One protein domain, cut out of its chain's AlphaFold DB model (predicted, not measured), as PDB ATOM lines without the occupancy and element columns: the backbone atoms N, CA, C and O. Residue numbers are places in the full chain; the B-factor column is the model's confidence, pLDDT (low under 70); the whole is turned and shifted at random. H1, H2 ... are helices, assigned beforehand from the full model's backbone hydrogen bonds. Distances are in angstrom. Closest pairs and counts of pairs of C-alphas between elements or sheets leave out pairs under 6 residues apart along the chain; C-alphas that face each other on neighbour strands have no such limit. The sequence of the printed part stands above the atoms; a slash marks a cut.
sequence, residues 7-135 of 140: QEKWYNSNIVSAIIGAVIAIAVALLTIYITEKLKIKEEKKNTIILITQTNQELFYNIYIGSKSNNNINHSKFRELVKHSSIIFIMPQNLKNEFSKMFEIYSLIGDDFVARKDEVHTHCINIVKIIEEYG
ATOM      1  N   GLN A   7     439.533 207.238 488.876       74.62
ATOM      2  CA  GLN A   7     438.117 207.491 488.593       74.62
ATOM      3  C   GLN A   7     437.893 208.814 487.851       74.62
ATOM      4  O   GLN A   7     437.149 208.839 486.872       74.62
ATOM      5  N   GLU A   8     438.564 209.897 488.251       72.56
ATOM      6  CA  GLU A   8     438.439 211.199 487.580       72.56
ATOM      7  C   GLU A   8     439.023 211.171 486.158       72.56
ATOM      8  O   GLU A   8     438.449 211.756 485.239       72.56
ATOM      9  N   LYS A   9     440.129 210.441 485.942       77.38
ATOM     10  CA  LYS A   9     440.712 210.242 484.601       77.38
ATOM     11  C   LYS A   9     439.778 209.450 483.678       77.38
ATOM     12  O   LYS A   9     439.604 209.832 482.522       77.38
ATOM     13  N   TRP A  10     439.154 208.380 484.179       76.75
ATOM     14  CA  TRP A  10     438.194 207.567 483.418       76.75
ATOM     15  C   TRP A  10     436.932 208.359 483.051       76.75
ATOM     16  O   TRP A  10     436.501 208.347 481.897       76.75
ATOM     17  N   TYR A  11     436.384 209.114 484.005       75.94
ATOM     18  CA  TYR A  11     435.200 209.947 483.796       75.94
ATOM     19  C   TYR A  11     435.447 211.063 482.767       75.94
ATOM     20  O   TYR A  11     434.667 211.212 481.825       75.94
ATOM     21  N   ASN A  12     436.573 211.780 482.871       75.94
ATOM     22  CA  ASN A  12     436.945 212.805 481.890       75.94
ATOM     23  C   ASN A  12     437.166 212.220 480.488       75.94
ATOM     24  O   ASN A  12     436.727 212.817 479.508       75.94
ATOM     25  N   SER A  13     437.796 211.046 480.377       77.00
ATOM     26  CA  SER A  13     437.999 210.364 479.089       77.00
ATOM     27  C   SER A  13     436.671 210.008 478.409       77.00
ATOM     28  O   SER A  13     436.496 210.242 477.211       77.00
ATOM     29  N   ASN A  14     435.697 209.507 479.175       80.88
ATOM     30  CA  ASN A  14     434.375 209.160 478.653       80.88
ATOM     31  C   ASN A  14     433.572 210.389 478.219       80.88
ATOM     32  O   ASN A  14     432.943 210.355 477.164       80.88
ATOM     33  N   ILE A  15     433.622 211.485 478.982       81.06
ATOM     34  CA  ILE A  15     432.943 212.736 478.609       81.06
ATOM     35  C   ILE A  15     433.552 213.335 477.343       81.06
ATOM     36  O   ILE A  15     432.815 213.714 476.439       81.06
ATOM     37  N   VAL A  16     434.883 213.386 477.240       82.44
ATOM     38  CA  VAL A  16     435.559 213.884 476.032       82.44
ATOM     39  C   VAL A  16     435.194 213.024 474.822       82.44
ATOM     40  O   VAL A  16     434.851 213.561 473.771       82.44
ATOM     41  N   SER A  17     435.172 211.700 474.982       81.56
ATOM     42  CA  SER A  17     434.761 210.768 473.923       81.56
ATOM     43  C   SER A  17     433.296 210.962 473.515       81.56
ATOM     44  O   SER A  17     432.985 210.960 472.324       81.56
ATOM     45  N   ALA A  18     432.400 211.192 474.478       84.38
ATOM     46  CA  ALA A  18     430.990 211.473 474.220       84.38
ATOM     47  C   ALA A  18     430.789 212.809 473.485       84.38
ATOM     48  O   ALA A  18     429.994 212.876 472.549       84.38
ATOM     49  N   ILE A  19     431.541 213.850 473.854       87.94
ATOM     50  CA  ILE A  19     431.511 215.155 473.178       87.94
ATOM     51  C   ILE A  19     432.018 215.022 471.738       87.94
ATOM     52  O   ILE A  19     431.365 215.505 470.816       87.94
ATOM     53  N   ILE A  20     433.140 214.328 471.522       85.94
ATOM     54  CA  ILE A  20     433.676 214.078 470.175       85.94
ATOM     55  C   ILE A  20     432.663 213.286 469.337       85.94
ATOM     56  O   ILE A  20     432.386 213.656 468.197       85.94
ATOM     57  N   GLY A  21     432.052 212.246 469.913       85.50
ATOM     58  CA  GLY A  21     431.005 211.463 469.256       85.50
ATOM     59  C   GLY A  21     429.790 212.307 468.865       85.50
ATOM     60  O   GLY A  21     429.309 212.203 467.738       85.50
ATOM     61  N   ALA A  22     429.334 213.196 469.752       87.50
ATOM     62  CA  ALA A  22     428.230 214.111 469.473       87.50
ATOM     63  C   ALA A  22     428.562 215.089 468.333       87.50
ATOM     64  O   ALA A  22     427.741 215.291 467.439       87.50
ATOM     65  N   VAL A  23     429.777 215.648 468.311       89.56
ATOM     66  CA  VAL A  23     430.226 216.555 467.239       89.56
ATOM     67  C   VAL A  23     430.281 215.835 465.888       89.56
ATOM     68  O   VAL A  23     429.794 216.370 464.891       89.56
ATOM     69  N   ILE A  24     430.810 214.608 465.844       88.62
ATOM     70  CA  ILE A  24     430.861 213.801 464.614       88.62
ATOM     71  C   ILE A  24     429.446 213.471 464.126       88.62
ATOM     72  O   ILE A  24     429.163 213.609 462.937       88.62
ATOM     73  N   ALA A  25     428.538 213.088 465.027       85.25
ATOM     74  CA  ALA A  25     427.155 212.782 464.672       85.25
ATOM     75  C   ALA A  25     426.435 213.994 464.056       85.25
ATOM     76  O   ALA A  25     425.756 213.852 463.040       85.25
ATOM     77  N   ILE A  26     426.635 215.194 464.615       90.31
ATOM     78  CA  ILE A  26     426.086 216.442 464.064       90.31
ATOM     79  C   ILE A  26     426.661 216.711 462.667       90.31
ATOM     80  O   ILE A  26     425.906 217.013 461.743       90.31
ATOM     81  N   ALA A  27     427.975 216.559 462.480       86.94
ATOM     82  CA  ALA A  27     428.613 216.774 461.182       86.94
ATOM     83  C   ALA A  27     428.079 215.813 460.102       86.94
ATOM     84  O   ALA A  27     427.752 216.241 458.993       86.94
ATOM     85  N   VAL A  28     427.930 214.527 460.434       89.94
ATOM     86  CA  VAL A  28     427.365 213.516 459.525       89.94
ATOM     87  C   VAL A  28     425.895 213.805 459.219       89.94
ATOM     88  O   VAL A  28     425.482 213.690 458.064       89.94
ATOM     89  N   ALA A  29     425.105 214.224 460.211       89.06
ATOM     90  CA  ALA A  29     423.706 214.589 460.005       89.06
ATOM     91  C   ALA A  29     423.566 215.773 459.036       89.06
ATOM     92  O   ALA A  29     422.796 215.690 458.080       89.06
ATOM     93  N   LEU A  30     424.361 216.835 459.217       89.06
ATOM     94  CA  LEU A  30     424.359 217.999 458.323       89.06
ATOM     95  C   LEU A  30     424.773 217.632 456.891       89.06
ATOM     96  O   LEU A  30     424.123 218.057 455.936       89.06
ATOM     97  N   LEU A  31     425.805 216.795 456.727       87.50
ATOM     98  CA  LEU A  31     426.211 216.279 455.413       87.50
ATOM     99  C   LEU A  31     425.102 215.454 454.753       87.50
ATOM    100  O   LEU A  31     424.844 215.602 453.559       87.50
ATOM    101  N   THR A  32     424.432 214.606 455.529       87.38
ATOM    102  CA  THR A  32     423.340 213.760 455.036       87.38
ATOM    103  C   THR A  32     422.161 214.607 454.569       87.38
ATOM    104  O   THR A  32     421.639 214.364 453.481       87.38
ATOM    105  N   ILE A  33     421.776 215.634 455.336       89.00
ATOM    106  CA  ILE A  33     420.724 216.588 454.954       89.00
ATOM    107  C   ILE A  33     421.096 217.279 453.638       89.00
ATOM    108  O   ILE A  33     420.315 217.239 452.691       89.00
ATOM    109  N   TYR A  34     422.318 217.810 453.536       87.50
ATOM    110  CA  TYR A  34     422.792 218.489 452.329       87.50
ATOM    111  C   TYR A  34     422.758 217.588 451.081       87.50
ATOM    112  O   TYR A  34     422.288 217.993 450.015       87.50
ATOM    113  N   ILE A  35     423.229 216.343 451.202       88.06
ATOM    114  CA  ILE A  35     423.197 215.372 450.100       88.06
ATOM    115  C   ILE A  35     421.749 215.037 449.724       88.06
ATOM    116  O   ILE A  35     421.417 215.007 448.539       88.06
ATOM    117  N   THR A  36     420.884 214.824 450.717       87.50
ATOM    118  CA  THR A  36     419.476 214.464 450.510       87.50
ATOM    119  C   THR A  36     418.715 215.579 449.798       87.50
ATOM    120  O   THR A  36     418.002 215.309 448.835       87.50
ATOM    121  N   GLU A  37     418.906 216.838 450.195       87.38
ATOM    122  CA  GLU A  37     418.309 217.993 449.514       87.38
ATOM    123  C   GLU A  37     418.754 218.078 448.053       87.38
ATOM    124  O   GLU A  37     417.934 218.270 447.152       87.38
ATOM    125  N   LYS A  38     420.047 217.861 447.785       82.50
ATOM    126  CA  LYS A  38     420.581 217.871 446.419       82.50
ATOM    127  C   LYS A  38     419.986 216.754 445.558       82.50
ATOM    128  O   LYS A  38     419.677 216.988 444.386       82.50
ATOM    129  N   LEU A  39     419.825 215.555 446.119       83.06
ATOM    130  CA  LEU A  39     419.181 214.428 445.441       83.06
ATOM    131  C   LEU A  39     417.703 214.716 445.170       83.06
ATOM    132  O   LEU A  39     417.256 214.530 444.040       83.06
ATOM    133  N   LYS A  40     416.987 215.271 446.152       86.38
ATOM    134  CA  LYS A  40     415.581 215.655 446.018       86.38
ATOM    135  C   LYS A  40     415.370 216.684 444.906       86.38
ATOM    136  O   LYS A  40     414.510 216.487 444.058       86.38
ATOM    137  N   ILE A  41     416.208 217.722 444.824       83.69
ATOM    138  CA  ILE A  41     416.146 218.719 443.736       83.69
ATOM    139  C   ILE A  41     416.377 218.063 442.365       83.69
ATOM    140  O   ILE A  41     415.746 218.436 441.373       83.69
ATOM    141  N   LYS A  42     417.309 217.104 442.276       81.50
ATOM    142  CA  LYS A  42     417.556 216.364 441.028       81.50
ATOM    143  C   LYS A  42     416.332 215.532 440.636       81.50
ATOM    144  O   LYS A  42     415.957 215.526 439.466       81.50
ATOM    145  N   GLU A  43     415.713 214.867 441.602       85.75
ATOM    146  CA  GLU A  43     414.526 214.038 441.404       85.75
ATOM    147  C   GLU A  43     413.292 214.866 441.022       85.75
ATOM    148  O   GLU A  43     412.605 214.533 440.062       85.75
ATOM    149  N   GLU A  44     413.068 216.014 441.664       86.12
ATOM    150  CA  GLU A  44     412.007 216.966 441.305       86.12
ATOM    151  C   GLU A  44     412.150 217.483 439.867       86.12
ATOM    152  O   GLU A  44     411.164 217.555 439.126       86.12
ATOM    153  N   LYS A  45     413.381 217.791 439.431       86.44
ATOM    154  CA  LYS A  45     413.661 218.178 438.037       86.44
ATOM    155  C   LYS A  45     413.357 217.042 437.066       86.44
ATOM    156  O   LYS A  45     412.715 217.280 436.046       86.44
ATOM    157  N   LYS A  46     413.780 215.818 437.390       87.50
ATOM    158  CA  LYS A  46     413.476 214.619 436.599       87.50
ATOM    159  C   LYS A  46     411.963 214.403 436.475       87.50
ATOM    160  O   LYS A  46     411.467 214.250 435.363       87.50
ATOM    161  N   ASN A  47     411.226 214.468 437.581       88.00
ATOM    162  CA  ASN A  47     409.772 214.292 437.587       88.00
ATOM    163  C   ASN A  47     409.058 215.390 436.793       88.00
ATOM    164  O   ASN A  47     408.120 215.107 436.053       88.00
ATOM    165  N   THR A  48     409.543 216.630 436.883       88.00
ATOM    166  CA  THR A  48     409.053 217.744 436.062       88.00
ATOM    167  C   THR A  48     409.245 217.470 434.569       88.00
ATOM    168  O   THR A  48     408.316 217.673 433.792       88.00
ATOM    169  N   ILE A  49     410.414 216.969 434.154       89.19
ATOM    170  CA  ILE A  49     410.673 216.618 432.748       89.19
ATOM    171  C   ILE A  49     409.742 215.499 432.289       89.19
ATOM    172  O   ILE A  49     409.101 215.654 431.256       89.19
ATOM    173  N   ILE A  50     409.607 214.423 433.073       88.56
ATOM    174  CA  ILE A  50     408.688 213.313 432.768       88.56
ATOM    175  C   ILE A  50     407.267 213.842 432.564       88.56
ATOM    176  O   ILE A  50     406.646 213.558 431.542       88.56
ATOM    177  N   LEU A  51     406.772 214.658 433.498       88.25
ATOM    178  CA  LEU A  51     405.437 215.243 433.424       88.25
ATOM    179  C   LEU A  51     405.258 216.095 432.160       88.25
ATOM    180  O   LEU A  51     404.252 215.974 431.465       88.25
ATOM    181  N   ILE A  52     406.226 216.954 431.845       88.50
ATOM    182  CA  ILE A  52     406.181 217.820 430.662       88.50
ATOM    183  C   ILE A  52     406.181 216.986 429.377       88.50
ATOM    184  O   ILE A  52     405.377 217.245 428.480       88.50
ATOM    185  N   THR A  53     407.035 215.965 429.296       88.69
ATOM    186  CA  THR A  53     407.108 215.080 428.132       88.69
ATOM    187  C   THR A  53     405.822 214.276 427.952       88.69
ATOM    188  O   THR A  53     405.304 214.206 426.842       88.69
ATOM    189  N   GLN A  54     405.240 213.753 429.035       86.38
ATOM    190  CA  GLN A  54     403.978 213.010 428.996       86.38
ATOM    191  C   GLN A  54     402.771 213.891 428.652       86.38
ATOM    192  O   GLN A  54     401.887 213.479 427.907       86.38
ATOM    193  N   THR A  55     402.723 215.120 429.159       87.62
ATOM    194  CA  THR A  55     401.625 216.054 428.853       87.62
ATOM    195  C   THR A  55     401.704 216.612 427.431       87.62
ATOM    196  O   THR A  55     400.694 217.050 426.892       87.62
ATOM    197  N   ASN A  56     402.889 216.588 426.812       88.25
ATOM    198  CA  ASN A  56     403.147 217.146 425.482       88.25
ATOM    199  C   ASN A  56     403.755 216.092 424.544       88.25
ATOM    200  O   ASN A  56     404.645 216.401 423.749       88.25
ATOM    201  N   GLN A  57     403.269 214.849 424.632       88.62
ATOM    202  CA  GLN A  57     403.809 213.690 423.907       88.62
ATOM    203  C   GLN A  57     404.044 213.961 422.424       88.62
ATOM    204  O   GLN A  57     405.103 213.630 421.906       88.62
ATOM    205  N   GLU A  58     403.101 214.615 421.743       90.62
ATOM    206  CA  GLU A  58     403.230 214.897 420.312       90.62
ATOM    207  C   GLU A  58     404.427 215.814 420.002       90.62
ATOM    208  O   GLU A  58     405.186 215.550 419.070       90.62
ATOM    209  N   LEU A  59     404.647 216.863 420.799       90.62
ATOM    210  CA  LEU A  59     405.788 217.769 420.640       90.62
ATOM    211  C   LEU A  59     407.109 217.036 420.869       90.62
ATOM    212  O   LEU A  59     408.021 217.140 420.052       90.62
ATOM    213  N   PHE A  60     407.198 216.261 421.946       91.44
ATOM    214  CA  PHE A  60     408.413 215.529 422.286       91.44
ATOM    215  C   PHE A  60     408.700 214.376 421.320       91.44
ATOM    216  O   PHE A  60     409.856 214.166 420.963       91.44
ATOM    217  N   TYR A  61     407.673 213.706 420.800       91.06
ATOM    218  CA  TYR A  61     407.817 212.731 419.722       91.06
ATOM    219  C   TYR A  61     408.385 213.378 418.452       91.06
ATOM    220  O   TYR A  61     409.348 212.879 417.872       91.06
ATOM    221  N   ASN A  62     407.853 214.535 418.046       91.50
ATOM    222  CA  ASN A  62     408.375 215.268 416.891       91.50
ATOM    223  C   ASN A  62     409.824 215.737 417.116       91.50
ATOM    224  O   ASN A  62     410.631 215.669 416.190       91.50
ATOM    225  N   ILE A  63     410.181 216.154 418.338       92.69
ATOM    226  CA  ILE A  63     411.566 216.472 418.733       92.69
ATOM    227  C   ILE A  63     412.467 215.250 418.595       92.69
ATOM    228  O   ILE A  63     413.534 215.344 417.991       92.69
ATOM    229  N   TYR A  64     412.035 214.097 419.096       92.56
ATOM    230  CA  TYR A  64     412.804 212.866 418.994       92.56
ATOM    231  C   TYR A  64     413.049 212.476 417.533       92.56
ATOM    232  O   TYR A  64     414.193 212.273 417.129       92.56
ATOM    233  N   ILE A  65     412.005 212.454 416.708       92.12
ATOM    234  CA  ILE A  65     412.110 212.121 415.284       92.12
ATOM    235  C   ILE A  65     412.973 213.143 414.529       92.12
ATOM    236  O   ILE A  65     413.843 212.760 413.739       92.12
ATOM    237  N   GLY A  66     412.790 214.432 414.824       92.00
ATOM    238  CA  GLY A  66     413.593 215.524 414.283       92.00
ATOM    239  C   GLY A  66     415.061 215.457 414.701       92.00
ATOM    240  O   GLY A  66     415.924 215.867 413.932       92.00
ATOM    241  N   SER A  67     415.378 214.883 415.867       93.94
ATOM    242  CA  SER A  67     416.763 214.677 416.315       93.94
ATOM    243  C   SER A  67     417.510 213.611 415.505       93.94
ATOM    244  O   SER A  67     418.734 213.654 415.421       93.94
ATOM    245  N   LYS A  68     416.797 212.666 414.874       93.25
ATOM    246  CA  LYS A  68     417.413 211.584 414.084       93.25
ATOM    247  C   LYS A  68     417.819 212.030 412.681       93.25
ATOM    248  O   LYS A  68     418.767 211.489 412.120       93.25
ATOM    249  N   SER A  69     417.100 212.987 412.097       91.25
ATOM    250  CA  SER A  69     417.428 213.556 410.788       91.25
ATOM    251  C   SER A  69     416.697 214.875 410.563       91.25
ATOM    252  O   SER A  69     415.499 214.969 410.832       91.25
ATOM    253  N   ASN A  70     417.385 215.855 409.969       87.94
ATOM    254  CA  ASN A  70     416.773 217.115 409.539       87.94
ATOM    255  C   ASN A  70     415.613 216.894 408.544       87.94
ATOM    256  O   ASN A  70     414.602 217.589 408.592       87.94
ATOM    257  N   ASN A  71     415.698 215.861 407.698       89.38
ATOM    258  CA  ASN A  71     414.657 215.544 406.711       89.38
ATOM    259  C   ASN A  71     413.339 215.075 407.343       89.38
ATOM    260  O   ASN A  71     412.301 215.100 406.685       89.38
ATOM    261  N   ASN A  72     413.367 214.653 408.608       88.94
ATOM    262  CA  ASN A  72     412.179 214.189 409.316       88.94
ATOM    263  C   ASN A  72     411.408 215.338 409.990       88.94
ATOM    264  O   ASN A  72     410.367 215.104 410.605       88.94
ATOM    265  N   ILE A  73     411.908 216.575 409.912       90.88
ATOM    266  CA  ILE A  73     411.300 217.719 410.590       90.88
ATOM    267  C   ILE A  73     410.118 218.237 409.772       90.88
ATOM    268  O   ILE A  73     410.265 218.928 408.763       90.88
ATOM    269  N   ASN A  74     408.906 217.977 410.263       90.50
ATOM    270  CA  ASN A  74     407.716 218.654 409.764       90.50
ATOM    271  C   ASN A  74     407.621 220.061 410.374       90.50
ATOM    272  O   ASN A  74     406.996 220.270 411.416       90.50
ATOM    273  N   HIS A  75     408.231 221.043 409.710       91.19
ATOM    274  CA  HIS A  75     408.268 222.430 410.178       91.19
ATOM    275  C   HIS A  75     406.889 223.071 410.383       91.19
ATOM    276  O   HIS A  75     406.736 223.898 411.280       91.19
ATOM    277  N   SER A  76     405.886 222.710 409.574       89.50
ATOM    278  CA  SER A  76     404.525 223.236 409.745       89.50
ATOM    279  C   SER A  76     403.933 222.746 411.063       89.50
ATOM    280  O   SER A  76     403.430 223.543 411.854       89.50
ATOM    281  N   LYS A  77     404.062 221.442 411.329       88.81
ATOM    282  CA  LYS A  77     403.550 220.827 412.552       88.81
ATOM    283  C   LYS A  77     404.308 221.301 413.790       88.81
ATOM    284  O   LYS A  77     403.700 221.624 414.803       88.81
ATOM    285  N   PHE A  78     405.629 221.427 413.702       87.75
ATOM    286  CA  PHE A  78     406.434 221.985 414.787       87.75
ATOM    287  C   PHE A  78     406.051 223.419 415.130       87.75
ATOM    288  O   PHE A  78     405.951 223.760 416.305       87.75
ATOM    289  N   ARG A  79     405.828 224.262 414.116       88.56
ATOM    290  CA  ARG A  79     405.418 225.653 414.318       88.56
ATOM    291  C   ARG A  79     404.099 225.740 415.085       88.56
ATOM    292  O   ARG A  79     403.960 226.620 415.927       88.56
ATOM    293  N   GLU A  80     403.157 224.841 414.812       89.25
ATOM    294  CA  GLU A  80     401.902 224.717 415.560       89.25
ATOM    295  C   GLU A  80     402.166 224.278 417.011       89.25
ATOM    296  O   GLU A  80     401.828 224.998 417.952       89.25
ATOM    297  N   LEU A  81     402.851 223.147 417.200       86.69
ATOM    298  CA  LEU A  81     403.094 222.555 418.520       86.69
ATOM    299  C   LEU A  81     403.896 223.475 419.451       86.69
ATOM    300  O   LEU A  81     403.564 223.610 420.624       86.69
ATOM    301  N   VAL A  82     404.929 224.143 418.934       82.81
ATOM    302  CA  VAL A  82     405.792 225.042 419.714       82.81
ATOM    303  C   VAL A  82     405.060 226.329 420.103       82.81
ATOM    304  O   VAL A  82     405.249 226.818 421.214       82.81
ATOM    305  N   LYS A  83     404.187 226.870 419.241       76.31
ATOM    306  CA  LYS A  83     403.422 228.093 419.547       76.31
ATOM    307  C   LYS A  83     402.348 227.889 420.612       76.31
ATOM    308  O   LYS A  83     402.050 228.825 421.346       76.31
ATOM    309  N   HIS A  84     401.771 226.694 420.691       70.38
ATOM    310  CA  HIS A  84     400.706 226.381 421.644       70.38
ATOM    311  C   HIS A  84     401.211 225.819 422.975       70.38
ATOM    312  O   HIS A  84     400.414 225.580 423.881       70.38
ATOM    313  N   SER A  85     402.522 225.619 423.126       72.94
ATOM    314  CA  SER A  85     403.055 224.951 424.304       72.94
ATOM    315  C   SER A  85     403.455 225.928 425.413       72.94
ATOM    316  O   SER A  85     404.503 226.571 425.379       72.94
ATOM    317  N   SER A  86     402.638 225.984 426.466       73.31
ATOM    318  CA  SER A  86     402.907 226.752 427.695       73.31
ATOM    319  C   SER A  86     404.004 226.136 428.579       73.31
ATOM    320  O   SER A  86     404.312 226.656 429.651       73.31
ATOM    321  N   ILE A  87     404.604 225.018 428.167       74.25
ATOM    322  CA  ILE A  87     405.553 224.244 428.983       74.25
ATOM    323  C   ILE A  87     406.856 224.977 429.290       74.25
ATOM    324  O   ILE A  87     407.524 224.662 430.271       74.25
ATOM    325  N   ILE A  88     407.194 225.990 428.491       72.81
ATOM    326  CA  ILE A  88     408.420 226.791 428.618       72.81
ATOM    327  C   ILE A  88     408.540 227.428 430.018       72.81
ATOM    328  O   ILE A  88     409.650 227.677 430.494       72.81
ATOM    329  N   PHE A  89     407.421 227.663 430.717       75.62
ATOM    330  CA  PHE A  89     407.417 228.268 432.055       75.62
ATOM    331  C   PHE A  89     407.811 227.316 433.186       75.62
ATOM    332  O   PHE A  89     408.282 227.782 434.220       75.62
ATOM    333  N   ILE A  90     407.637 226.007 432.996       81.12
ATOM    334  CA  ILE A  90     407.869 224.990 434.032       81.12
ATOM    335  C   ILE A  90     409.110 224.130 433.758       81.12
ATOM    336  O   ILE A  90     409.492 223.306 434.584       81.12
ATOM    337  N   MET A  91     409.769 224.330 432.617       84.81
ATOM    338  CA  MET A  91     410.989 223.614 432.258       84.81
ATOM    339  C   MET A  91     412.219 224.064 433.061       84.81
ATOM    340  O   MET A  91     412.387 225.253 433.344       84.81
ATOM    341  N   PRO A  92     413.167 223.143 433.314       87.12
ATOM    342  CA  PRO A  92     414.537 223.493 433.667       87.12
ATOM    343  C   PRO A  92     415.170 224.463 432.656       87.12
ATOM    344  O   PRO A  92     414.905 224.400 431.455       87.12
ATOM    345  N   GLN A  93     416.047 225.350 433.137       88.81
ATOM    346  CA  GLN A  93     416.587 226.467 432.351       88.81
ATOM    347  C   GLN A  93     417.298 226.047 431.051       88.81
ATOM    348  O   GLN A  93     417.191 226.737 430.043       88.81
ATOM    349  N   ASN A  94     418.020 224.926 431.056       90.06
ATOM    350  CA  ASN A  94     418.703 224.388 429.876       90.06
ATOM    351  C   ASN A  94     417.717 223.966 428.777       90.06
ATOM    352  O   ASN A  94     417.895 224.369 427.630       90.06
ATOM    353  N   LEU A  95     416.655 223.234 429.127       90.38
ATOM    354  CA  LEU A  95     415.585 222.895 428.186       90.38
ATOM    355  C   LEU A  95     414.876 224.152 427.696       90.38
ATOM    356  O   LEU A  95     414.732 224.347 426.493       90.38
ATOM    357  N   LYS A  96     414.513 225.042 428.624       90.94
ATOM    358  CA  LYS A  96     413.869 226.315 428.306       90.94
ATOM    359  C   LYS A  96     414.644 227.092 427.239       90.94
ATOM    360  O   LYS A  96     414.038 227.555 426.281       90.94
ATOM    361  N   ASN A  97     415.966 227.185 427.373       92.62
ATOM    362  CA  ASN A  97     416.809 227.893 426.413       92.62
ATOM    363  C   ASN A  97     416.740 227.285 425.003       92.62
ATOM    364  O   ASN A  97     416.640 228.033 424.034       92.62
ATOM    365  N   GLU A  98     416.777 225.957 424.862       93.44
ATOM    366  CA  GLU A  98     416.688 225.315 423.541       93.44
ATOM    367  C   GLU A  98     415.294 225.477 422.918       93.44
ATOM    368  O   GLU A  98     415.180 225.810 421.737       93.44
ATOM    369  N   PHE A  99     414.229 225.350 423.717       91.12
ATOM    370  CA  PHE A  99     412.866 225.625 423.253       91.12
ATOM    371  C   PHE A  99     412.670 227.092 422.850       91.12
ATOM    372  O   PHE A  99     412.009 227.361 421.848       91.12
ATOM    373  N   SER A 100     413.268 228.043 423.575       90.56
ATOM    374  CA  SER A 100     413.238 229.463 423.208       90.56
ATOM    375  C   SER A 100     413.903 229.719 421.855       90.56
ATOM    376  O   SER A 100     413.309 230.394 421.021       90.56
ATOM    377  N   LYS A 101     415.068 229.118 421.580       92.50
ATOM    378  CA  LYS A 101     415.733 229.243 420.270       92.50
ATOM    379  C   LYS A 101     414.888 228.658 419.137       92.50
ATOM    380  O   LYS A 101     414.750 229.272 418.081       92.50
ATOM    381  N   MET A 102     414.252 227.505 419.364       91.38
ATOM    382  CA  MET A 102     413.302 226.943 418.396       91.38
ATOM    383  C   MET A 102     412.110 227.872 418.161       91.38
ATOM    384  O   MET A 102     411.702 228.072 417.017       91.38
ATOM    385  N   PHE A 103     411.552 228.451 419.226       90.06
ATOM    386  CA  PHE A 103     410.446 229.399 419.131       90.06
ATOM    387  C   PHE A 103     410.836 230.649 418.332       90.06
ATOM    388  O   PHE A 103     410.049 231.111 417.504       90.06
ATOM    389  N   GLU A 104     412.050 231.169 418.524       91.75
ATOM    390  CA  GLU A 104     412.585 232.287 417.743       91.75
ATOM    391  C   GLU A 104     412.627 231.950 416.249       91.75
ATOM    392  O   GLU A 104     412.079 232.703 415.446       91.75
ATOM    393  N   ILE A 105     413.172 230.786 415.872       93.56
ATOM    394  CA  ILE A 105     413.211 230.339 414.469       93.56
ATOM    395  C   ILE A 105     411.790 230.223 413.896       93.56
ATOM    396  O   ILE A 105     411.506 230.723 412.809       93.56
ATOM    397  N   TYR A 106     410.857 229.618 414.637       91.56
ATOM    398  CA  TYR A 106     409.464 229.463 414.202       91.56
ATOM    399  C   TYR A 106     408.621 230.744 414.275       91.56
ATOM    400  O   TYR A 106     407.477 230.755 413.804       91.56
ATOM    401  N   SER A 107     409.173 231.828 414.817       90.38
ATOM    402  CA  SER A 107     408.577 233.164 414.767       90.38
ATOM    403  C   SER A 107     408.968 233.929 413.500       90.38
ATOM    404  O   SER A 107     408.246 234.842 413.107       90.38
ATOM    405  N   LEU A 108     410.041 233.518 412.815       93.19
ATOM    406  CA  LEU A 108     410.451 234.071 411.522       93.19
ATOM    407  C   LEU A 108     409.463 233.697 410.404       93.19
ATOM    408  O   LEU A 108     408.716 232.709 410.491       93.19
ATOM    409  N   ILE A 109     409.467 234.488 409.331       91.50
ATOM    410  CA  ILE A 109     408.591 234.353 408.159       91.50
ATOM    411  C   ILE A 109     409.441 234.536 406.893       91.50
ATOM    412  O   ILE A 109     410.432 235.256 406.919       91.50
ATOM    413  N   GLY A 110     409.057 233.893 405.785       91.81
ATOM    414  CA  GLY A 110     409.704 234.088 404.484       91.81
ATOM    415  C   GLY A 110     411.155 233.605 404.455       91.81
ATOM    416  O   GLY A 110     411.467 232.548 405.008       91.81
ATOM    417  N   ASP A 111     412.025 234.380 403.812       94.62
ATOM    418  CA  ASP A 111     413.424 234.010 403.559       94.62
ATOM    419  C   ASP A 111     414.235 233.824 404.850       94.62
ATOM    420  O   ASP A 111     415.035 232.892 404.939       94.62
ATOM    421  N   ASP A 112     413.959 234.617 405.891       94.31
ATOM    422  CA  ASP A 112     414.625 234.495 407.196       94.31
ATOM    423  C   ASP A 112     414.352 233.138 407.854       94.31
ATOM    424  O   ASP A 112     415.228 232.541 408.484       94.31
ATOM    425  N   PHE A 113     413.132 232.615 407.691       94.44
ATOM    426  CA  PHE A 113     412.805 231.272 408.161       94.44
ATOM    427  C   PHE A 113     413.514 230.209 407.319       94.44
ATOM    428  O   PHE A 113     414.079 229.270 407.873       94.44
ATOM    429  N   VAL A 114     413.511 230.352 405.990       93.19
ATOM    430  CA  VAL A 114     414.156 229.392 405.081       93.19
ATOM    431  C   VAL A 114     415.654 229.279 405.359       93.19
ATOM    432  O   VAL A 114     416.175 228.167 405.346       93.19
ATOM    433  N   ALA A 115     416.319 230.392 405.675       95.69
ATOM    434  CA  ALA A 115     417.745 230.429 405.984       95.69
ATOM    435  C   ALA A 115     418.115 229.714 407.296       95.69
ATOM    436  O   ALA A 115     419.237 229.233 407.430       95.69
ATOM    437  N   ARG A 116     417.188 229.645 408.262       94.94
ATOM    438  CA  ARG A 116     417.472 229.186 409.634       94.94
ATOM    439  C   ARG A 116     416.752 227.908 410.049       94.94
ATOM    440  O   ARG A 116     417.081 227.334 411.082       94.94
ATOM    441  N   LYS A 117     415.766 227.438 409.279       92.06
ATOM    442  CA  LYS A 117     414.933 226.278 409.648       92.06
ATOM    443  C   LYS A 117     415.748 225.014 409.960       92.06
ATOM    444  O   LYS A 117     415.340 224.248 410.825       92.06
ATOM    445  N   ASP A 118     416.901 224.829 409.319       92.50
ATOM    446  CA  ASP A 118     417.757 223.653 409.518       92.50
ATOM    447  C   ASP A 118     418.464 223.668 410.889       92.50
ATOM    448  O   ASP A 118     418.814 222.613 411.418       92.50
ATOM    449  N   GLU A 119     418.595 224.836 411.538       95.06
ATOM    450  CA  GLU A 119     419.092 224.949 412.923       95.06
ATOM    451  C   GLU A 119     418.183 224.203 413.917       95.06
ATOM    452  O   GLU A 119     418.637 223.756 414.973       95.06
ATOM    453  N   VAL A 120     416.902 224.010 413.575       94.62
ATOM    454  CA  VAL A 120     415.943 223.281 414.416       94.62
ATOM    455  C   VAL A 120     416.405 221.852 414.686       94.62
ATOM    456  O   VAL A 120     416.185 221.347 415.786       94.62
ATOM    457  N   HIS A 121     417.078 221.208 413.731       95.81
ATOM    458  CA  HIS A 121     417.627 219.867 413.922       95.81
ATOM    459  C   HIS A 121     418.619 219.822 415.089       95.81
ATOM    460  O   HIS A 121     418.506 218.969 415.973       95.81
ATOM    461  N   THR A 122     419.531 220.795 415.148       96.12
ATOM    462  CA  THR A 122     420.501 220.935 416.239       96.12
ATOM    463  C   THR A 122     419.801 221.119 417.583       96.12
ATOM    464  O   THR A 122     420.175 220.482 418.567       96.12
ATOM    465  N   HIS A 123     418.744 221.934 417.635       95.38
ATOM    466  CA  HIS A 123     417.970 222.113 418.864       95.38
ATOM    467  C   HIS A 123     417.233 220.839 419.284       95.38
ATOM    468  O   HIS A 123     417.211 220.517 420.469       95.38
ATOM    469  N   CYS A 124     416.705 220.061 418.334       94.62
ATOM    470  CA  CYS A 124     416.096 218.767 418.635       94.62
ATOM    471  C   CYS A 124     417.111 217.796 419.257       94.62
ATOM    472  O   CYS A 124     416.811 217.171 420.273       94.62
ATOM    473  N   ILE A 125     418.325 217.711 418.698       95.19
ATOM    474  CA  ILE A 125     419.419 216.899 419.257       95.19
ATOM    475  C   ILE A 125     419.759 217.348 420.680       95.19
ATOM    476  O   ILE A 125     419.841 216.520 421.587       95.19
ATOM    477  N   ASN A 126     419.932 218.653 420.892       95.94
ATOM    478  CA  ASN A 126     420.279 219.188 422.206       95.94
ATOM    479  C   ASN A 126     419.193 218.900 423.245       95.94
ATOM    480  O   ASN A 126     419.516 218.526 424.367       95.94
ATOM    481  N   ILE A 127     417.916 219.039 422.879       93.38
ATOM    482  CA  ILE A 127     416.797 218.744 423.779       93.38
ATOM    483  C   ILE A 127     416.806 217.269 424.183       93.38
ATOM    484  O   ILE A 127     416.726 216.983 425.377       93.38
ATOM    485  N   VAL A 128     416.948 216.346 423.225       93.25
ATOM    486  CA  VAL A 128     417.022 214.903 423.516       93.25
ATOM    487  C   VAL A 128     418.195 214.605 424.447       93.25
ATOM    488  O   VAL A 128     417.994 214.004 425.499       93.25
ATOM    489  N   LYS A 129     419.387 215.126 424.139       92.62
ATOM    490  CA  LYS A 129     420.577 214.954 424.978       92.62
ATOM    491  C   LYS A 129     420.364 215.469 426.403       92.62
ATOM    492  O   LYS A 129     420.732 214.799 427.362       92.62
ATOM    493  N   ILE A 130     419.766 216.650 426.557       91.06
ATOM    494  CA  ILE A 130     419.492 217.218 427.880       91.06
ATOM    495  C   ILE A 130     418.539 216.308 428.663       91.06
ATOM    496  O   ILE A 130     418.768 216.077 429.844       91.06
ATOM    497  N   ILE A 131     417.485 215.782 428.034       89.75
ATOM    498  CA  ILE A 131     416.530 214.870 428.687       89.75
ATOM    499  C   ILE A 131     417.229 213.579 429.134       89.75
ATOM    500  O   ILE A 131     417.069 213.168 430.285       89.75
ATOM    501  N   GLU A 132     418.065 213.000 428.272       88.12
ATOM    502  CA  GLU A 132     418.871 211.815 428.583       88.12
ATOM    503  C   GLU A 132     419.844 212.067 429.753       88.12
ATOM    504  O   GLU A 132     419.977 211.222 430.639       88.12
ATOM    505  N   GLU A 133     420.460 213.255 429.844       86.31
ATOM    506  CA  GLU A 133     421.336 213.649 430.966       86.31
ATOM    507  C   GLU A 133     420.611 213.662 432.326       86.31
ATOM    508  O   GLU A 133     421.232 213.445 433.375       86.31
ATOM    509  N   TYR A 134     419.290 213.865 432.342       79.00
ATOM    510  CA  TYR A 134     418.485 213.743 433.561       79.00
ATOM    511  C   TYR A 134     418.184 212.285 433.952       79.00
ATOM    512  O   TYR A 134     417.580 212.052 435.003       79.00
ATOM    513  N   GLY A 135     418.640 211.299 433.168       69.62
ATOM    514  CA  GLY A 135     418.358 209.878 433.381       69.62
ATOM    515  C   GLY A 135     416.876 209.570 433.195       69.62
ATOM    516  O   GLY A 135     416.286 208.820 433.984       69.62
TER     517      GLY A 135
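AT A GLANCE: This is residues 7 to 135 of the 140 residues of an uncharacterized protein of Clostridioides difficile (UniProt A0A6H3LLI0). A long helix, H1, sticks out with its residues 7 to 41 as a handle from a compact head of six shorter helices, H2 to H7, and makes most of the length. In the head, H5 and H7 lie side by side, running opposite ways; H2 crosses H7, H3 and H4 pack on H5, and H6 sits at the end of the head far from the handle. The printed part has 129 residues with seven named helices, H1 to H7 in chain order, and no named strand; the class is all helix. It is extended, with a radius of gyration of the C-alphas of 25.3 A and spans of 92 by 25 by 24 A.

HOW THE PARTS SIT: H1, residues 7 to 55, touches no helix. It is close but not clearly touching to H2, residues 57 to 68, with the closest C-alphas, those of Thr 53 and Phe 60, 6.0 A apart; their lines are about perpendicular at 90 degrees. H2 touches H3, residues 75 to 83, with its residues 58 to 62 alone, closest at the C-alphas of Leu 59 and Leu 81, 5.9 A, at a steep tilt of 45 degrees, opposite ways. The hub is H5, residues 93 to 107, which touches four helices. H3 touches it at the C-alphas of Arg 79 and Tyr 106, 5.6 A. H4, residues 86 to 89, touches residues 96 to 100 of H5 alone, closest at the C-alphas of Ile 88 and Lys 96, 5.5 A. H5 and H6, residues 111 to 116, form a helical hairpin and only just touch, with 3 pairs of C-alphas within 8 A, the closest those of Ile 105 and Phe 113, 6.4 A. H7, residues 119 to 133, touches H5 at a shallow tilt of 19 degrees, opposite ways, closest at the C-alphas of Glu 98 and His 123, 5.8 A. H7 also touches residues 63 to 68 of H2 alone, closest at the C-alphas of Ser 67 and Ile 125, 4.5 A, only just about perpendicular at 72 degrees. H1 and H5 are apart. Every O i to N i+4 pair is within hydrogen-bond range in H1, H2, H3, H5 and H7; H6 has 1 of 2, and H4 is too short for such a pair.

IN THESE COORDINATES: H1 begins at C-alpha 7, (438.117, 207.491, 488.593), and runs 70.5 A to C-alpha 55, (401.625, 216.054, 428.853). H2 measures 16.9 A, H3 12.0 A, H4 6.5 A, H5 20.5 A and H6 8.8 A. H7 runs 21.4 A and ends at C-alpha 133, (421.336, 213.649, 430.966).

THE WHOLE: The two C-alphas farthest apart, those of Gln 7 and Gly 110, are 92.7 A apart. The printed part has no cut and no long link. Without residues 7 to 41, the body spans 43 by 24 by 20 A. The mean pLDDT of the printed part is 87.7, and residue 135 alone is under 70.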